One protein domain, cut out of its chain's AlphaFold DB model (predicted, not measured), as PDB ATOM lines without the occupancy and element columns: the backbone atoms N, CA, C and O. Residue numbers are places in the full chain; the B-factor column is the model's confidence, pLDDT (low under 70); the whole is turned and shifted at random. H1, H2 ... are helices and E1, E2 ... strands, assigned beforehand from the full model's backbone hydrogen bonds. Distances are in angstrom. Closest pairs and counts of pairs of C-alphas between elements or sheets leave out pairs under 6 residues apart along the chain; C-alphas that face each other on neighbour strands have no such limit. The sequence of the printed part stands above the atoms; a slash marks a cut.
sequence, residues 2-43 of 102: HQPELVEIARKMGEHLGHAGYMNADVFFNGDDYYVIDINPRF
ATOM      1  N   HIS A   2      49.794 -13.052  16.840       66.69
ATOM      2  CA  HIS A   2      50.822 -13.663  15.992       66.69
ATOM      3  C   HIS A   2      51.676 -14.584  16.871       66.69
ATOM      4  O   HIS A   2      52.743 -14.193  17.333       66.69
ATOM      5  N   GLN A   3      51.130 -15.764  17.173       83.75
ATOM      6  CA  GLN A   3      51.760 -16.809  17.989       83.75
ATOM      7  C   GLN A   3      52.258 -17.909  17.033       83.75
ATOM      8  O   GLN A   3      51.418 -18.620  16.473       83.75
ATOM      9  N   PRO A   4      53.573 -18.024  16.774       89.06
ATOM     10  CA  PRO A   4      54.128 -19.027  15.858       89.06
ATOM     11  C   PRO A   4      53.704 -20.468  16.183       89.06
ATOM     12  O   PRO A   4      53.500 -21.276  15.281       89.06
ATOM     13  N   GLU A   5      53.506 -20.776  17.461       92.81
ATOM     14  CA  GLU A   5      53.085 -22.079  17.970       92.81
ATOM     15  C   GLU A   5      51.696 -22.471  17.450       92.81
ATOM     16  O   GLU A   5      51.491 -23.610  17.034       92.81
ATOM     17  N   LEU A   6      50.752 -21.521  17.396       93.00
ATOM     18  CA  LEU A   6      49.412 -21.763  16.849       93.00
ATOM     19  C   LEU A   6      49.448 -22.017  15.337       93.00
ATOM     20  O   LEU A   6      48.690 -22.848  14.837       93.00
ATOM     21  N   VAL A   7      50.340 -21.336  14.610       91.38
ATOM     22  CA  VAL A   7      50.540 -21.566  13.168       91.38
ATOM     23  C   VAL A   7      51.084 -22.973  12.933       91.38
ATOM     24  O   VAL A   7      50.601 -23.688  12.057       91.38
ATOM     25  N   GLU A   8      52.041 -23.403  13.753       94.19
ATOM     26  CA  GLU A   8      52.618 -24.740  13.664       94.19
ATOM     27  C   GLU A   8      51.606 -25.842  14.014       94.19
ATOM     28  O   GLU A   8      51.572 -26.882  13.351       94.19
ATOM     29  N   ILE A   9      50.737 -25.614  15.005       95.25
ATOM     30  CA  ILE A   9      49.615 -26.514  15.313       95.25
ATOM     31  C   ILE A   9      48.692 -26.641  14.096       95.25
ATOM     32  O   ILE A   9      48.409 -27.758  13.662       95.25
ATOM     33  N   ALA A  10      48.273 -25.519  13.502       92.56
ATOM     34  CA  ALA A  10      47.406 -25.523  12.326       92.56
ATOM     35  C   ALA A  10      48.049 -26.247  11.127       92.56
ATOM     36  O   ALA A  10      47.383 -27.048  10.466       92.56
ATOM     37  N   ARG A  11      49.350 -26.033  10.881       92.31
ATOM     38  CA  ARG A  11      50.111 -26.724   9.825       92.31
ATOM     39  C   ARG A  11      50.115 -28.239  10.037       92.31
ATOM     40  O   ARG A  11      49.728 -28.977   9.133       92.31
ATOM     41  N   LYS A  12      50.487 -28.702  11.238       94.75
ATOM     42  CA  LYS A  12      50.483 -30.134  11.593       94.75
ATOM     43  C   LYS A  12      49.098 -30.753  11.422       94.75
ATOM     44  O   LYS A  12      48.978 -31.844  10.876       94.75
ATOM     45  N   MET A  13      48.048 -30.060  11.862       94.25
ATOM     46  CA  MET A  13      46.672 -30.527  11.683       94.25
ATOM     47  C   MET A  13      46.322 -30.703  10.202       94.25
ATOM     48  O   MET A  13      45.802 -31.751   9.829       94.25
ATOM     49  N   GLY A  14      46.638 -29.717   9.356       91.88
ATOM     50  CA  GLY A  14      46.390 -29.794   7.915       91.88
ATOM     51  C   GLY A  14      47.111 -30.970   7.249       91.88
ATOM     52  O   GLY A  14      46.486 -31.740   6.520       91.88
ATOM     53  N   GLU A  15      48.398 -31.151   7.551       92.31
ATOM     54  CA  GLU A  15      49.226 -32.225   6.985       92.31
ATOM     55  C   GLU A  15      48.777 -33.626   7.409       92.31
ATOM     56  O   GLU A  15      48.804 -34.551   6.599       92.31
ATOM     57  N   HIS A  16      48.355 -33.796   8.665       94.75
ATOM     58  CA  HIS A  16      48.007 -35.112   9.203       94.75
ATOM     59  C   HIS A  16      46.541 -35.504   8.995       94.75
ATOM     60  O   HIS A  16      46.256 -36.689   8.832       94.75
ATOM     61  N   LEU A  17      45.605 -34.548   9.003       92.31
ATOM     62  CA  LEU A  17      44.182 -34.843   8.802       92.31
ATOM     63  C   LEU A  17      43.817 -34.974   7.320       92.31
ATOM     64  O   LEU A  17      42.841 -35.647   6.997       92.31
ATOM     65  N   GLY A  18      44.564 -34.320   6.421       85.31
ATOM     66  CA  GLY A  18      44.328 -34.393   4.973       85.31
ATOM     67  C   GLY A  18      42.965 -33.844   4.535       85.31
ATOM     68  O   GLY A  18      42.433 -34.246   3.500       85.31
ATOM     69  N   HIS A  19      42.362 -32.958   5.332       86.25
ATOM     70  CA  HIS A  19      41.057 -32.382   5.027       86.25
ATOM     71  C   HIS A  19      41.135 -31.429   3.827       86.25
ATOM     72  O   HIS A  19      42.002 -30.560   3.761       86.25
ATOM     73  N   ALA A  20      40.182 -31.559   2.903       84.88
ATOM     74  CA  ALA A  20      40.048 -30.650   1.774       84.88
ATOM     75  C   ALA A  20      39.155 -29.458   2.143       84.88
ATOM     76  O   ALA A  20      37.951 -29.617   2.341       84.88
ATOM     77  N   GLY A  21      39.739 -28.260   2.167       87.50
ATOM     78  CA  GLY A  21      39.022 -27.011   2.422       87.50
ATOM     79  C   GLY A  21      39.334 -26.404   3.788       87.50
ATOM     80  O   GLY A  21      40.415 -26.597   4.339       87.50
ATOM     81  N   TYR A  22      38.401 -25.602   4.300       91.19
ATOM     82  CA  TYR A  22      38.583 -24.836   5.532       91.19
ATOM     83  C   TYR A  22      38.214 -25.651   6.777       91.19
ATOM     84  O   TYR A  22      37.139 -26.243   6.854       91.19
ATOM     85  N   MET A  23      39.076 -25.585   7.790       92.31
ATOM     86  CA  MET A  23      38.870 -26.197   9.098       92.31
ATOM     87  C   MET A  23      39.026 -25.145  10.194       92.31
ATOM     88  O   MET A  23      40.001 -24.397  10.210       92.31
ATOM     89  N   ASN A  24      38.075 -25.110  11.123       94.38
ATOM     90  CA  ASN A  24      38.165 -24.334  12.353       94.38
ATOM     91  C   ASN A  24      38.568 -25.254  13.504       94.38
ATOM     92  O   ASN A  24      38.015 -26.345  13.635       94.38
ATOM     93  N   ALA A  25      39.471 -24.800  14.363       94.69
ATOM     94  CA  ALA A  25      39.869 -25.532  15.554       94.69
ATOM     95  C   ALA A  25      39.879 -24.597  16.758       94.69
ATOM     96  O   ALA A  25      40.332 -23.456  16.651       94.69
ATOM     97  N   ASP A  26      39.410 -25.107  17.890       95.25
ATOM     98  CA  ASP A  26      39.490 -24.399  19.157       95.25
ATOM     99  C   ASP A  26      40.720 -24.904  19.911       95.25
ATOM    100  O   ASP A  26      40.917 -26.112  20.087       95.25
ATOM    101  N   VAL A  27      41.569 -23.967  20.332       95.81
ATOM    102  CA  VAL A  27      42.820 -24.256  21.033       95.81
ATOM    103  C   VAL A  27      42.803 -23.567  22.389       95.81
ATOM    104  O   VAL A  27      42.581 -22.360  22.484       95.81
ATOM    105  N   PHE A  28      43.048 -24.341  23.439       96.38
ATOM    106  CA  PHE A  28      43.164 -23.865  24.808       96.38
ATOM    107  C   PHE A  28      44.637 -23.789  25.222       96.38
ATOM    108  O   PHE A  28      45.386 -24.736  24.998       96.38
ATOM    109  N   PHE A  29      45.043 -22.680  25.841       95.88
ATOM    110  CA  PHE A  29      46.369 -22.511  26.435       95.88
ATOM    111  C   PHE A  29      46.241 -22.509  27.957       95.88
ATOM    112  O   PHE A  29      45.512 -21.678  28.502       95.88
ATOM    113  N   ASN A  30      46.924 -23.425  28.643       95.38
ATOM    114  CA  ASN A  30      46.830 -23.542  30.105       95.38
ATOM    115  C   ASN A  30      47.844 -22.661  30.870       95.38
ATOM    116  O   ASN A  30      47.793 -22.628  32.097       95.38
ATOM    117  N   GLY A  31      48.738 -21.961  30.163       95.62
ATOM    118  CA  GLY A  31      49.856 -21.202  30.738       95.62
ATOM    119  C   GLY A  31      51.230 -21.738  30.326       95.62
ATOM    120  O   GLY A  31      52.169 -20.950  30.248       95.62
ATOM    121  N   ASP A  32      51.304 -23.024  29.979       95.44
ATOM    122  CA  ASP A  32      52.528 -23.720  29.571       95.44
ATOM    123  C   ASP A  32      52.366 -24.386  28.191       95.44
ATOM    124  O   ASP A  32      53.194 -24.201  27.300       95.44
ATOM    125  N   ASP A  33      51.255 -25.100  27.987       95.25
ATOM    126  CA  ASP A  33      50.977 -25.943  26.825       95.25
ATOM    127  C   ASP A  33      49.694 -25.533  26.083       95.25
ATOM    128  O   ASP A  33      48.716 -25.039  26.664       95.25
ATOM    129  N   TYR A  34      49.681 -25.815  24.777       96.94
ATOM    130  CA  TYR A  34      48.518 -25.681  23.901       96.94
ATOM    131  C   TYR A  34      47.819 -27.026  23.676       96.94
ATOM    132  O   TYR A  34      48.453 -28.019  23.319       96.94
ATOM    133  N   TYR A  35      46.490 -27.031  23.775       96.69
ATOM    134  CA  TYR A  35      45.639 -28.198  23.551       96.69
ATOM    135  C   TYR A  35      44.572 -27.883  22.510       96.69
ATOM    136  O   TYR A  35      43.788 -26.953  22.685       96.69
ATOM    137  N   VAL A  36      44.507 -28.675  21.440       96.44
ATOM    138  CA  VAL A  36      43.372 -28.647  20.509       96.44
ATOM    139  C   VAL A  36      42.210 -29.382  21.173       96.44
ATOM    140  O   VAL A  36      42.335 -30.567  21.477       96.44
ATOM    141  N   ILE A  37      41.106 -28.682  21.427       96.94
ATOM    142  CA  ILE A  37      39.966 -29.219  22.191       96.94
ATOM    143  C   ILE A  37      38.749 -29.530  21.320       96.94
ATOM    144  O   ILE A  37      37.936 -30.367  21.699       96.94
ATOM    145  N   ASP A  38      38.631 -28.888  20.157       95.69
ATOM    146  CA  ASP A  38      37.561 -29.149  19.197       95.69
ATOM    147  C   ASP A  38      38.041 -28.880  17.765       95.69
ATOM    148  O   ASP A  38      38.846 -27.977  17.521       95.69
ATOM    149  N   ILE A  39      37.546 -29.669  16.811       94.44
ATOM    150  CA  ILE A  39      37.874 -29.578  15.386       94.44
ATOM    151  C   ILE A  39      36.578 -29.614  14.584       94.44
ATOM    152  O   ILE A  39      35.844 -30.599  14.573       94.44
ATOM    153  N   ASN A  40      36.334 -28.545  13.837       93.50
ATOM    154  CA  ASN A  40      35.125 -28.333  13.061       93.50
ATOM    155  C   ASN A  40      35.487 -28.121  11.579       93.50
ATOM    156  O   ASN A  40      35.947 -27.035  11.222       93.50
ATOM    157  N   PRO A  41      35.252 -29.099  10.682       91.94
ATOM    158  CA  PRO A  41      35.502 -28.971   9.241       91.94
ATOM    159  C   PRO A  41      34.406 -28.135   8.548       91.94
ATOM    160  O   PRO A  41      33.665 -28.605   7.687       91.94
ATOM    161  N   ARG A  42      34.230 -26.897   9.011       92.62
ATOM    162  CA  ARG A  42      33.261 -25.904   8.538       92.62
ATOM    163  C   ARG A  42      33.727 -24.510   8.944       92.62
ATOM    164  O   ARG A  42      34.594 -24.361   9.803       92.62
ATOM    165  N   PHE A  43      33.074 -23.477   8.417       92.50
ATOM    166  CA  PHE A  43      33.259 -22.126   8.935       92.50
ATOM    167  C   PHE A  43      32.876 -22.037  10.422       92.50
ATOM    168  O   PHE A  43      31.805 -22.484  10.852       92.50
TER     169      PHE A  43
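Overview. This is residues 2 to 43 of the 102 residues of a protein of Virgibacillus sp. 7505 (UniProt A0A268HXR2). A two-stranded hairpin, E1 and E2, has one helix, H1, near one of its faces; the hairpin's turn and the link from H1 make the two ends of the long axis. The printed part has 42 residues, in the order H1, E1, E2, with an antiparallel sheet and a mixed class. It is only just compact, close to loose, with a radius of gyration of the C-alphas of 10.6 A, and elongated, spanning 32 by 18 by 17 A.

Along the chain. E1 is residues 24 to 29, 16.4 A long. E2 is residues 34 to 40, 17.4 A, ending at C-alpha 40 (35.125, -28.333, 13.061). H1 is residues 4 to 17, 20.0 A, from C-alpha 4 (54.128, -19.027, 15.858).

Arrangement. Hairpin strands E1 and E2 are antiparallel at 158 degrees. N 26 and O 38 are 2.9 A apart, N 35 and O 28 2.8 A, within hydrogen-bond range. H1 is near E2, with 9 pairs of C-alphas within 10 A, and near E1, with 7. In H1 every O i to N i+4 pair is within hydrogen-bond range.

Size, cuts and confidence. The C-alphas of Ala 20 and Gly 31, the two farthest apart, are 32.0 A apart. The printed part has no cut and no long link. Residue 2 is under pLDDT 70.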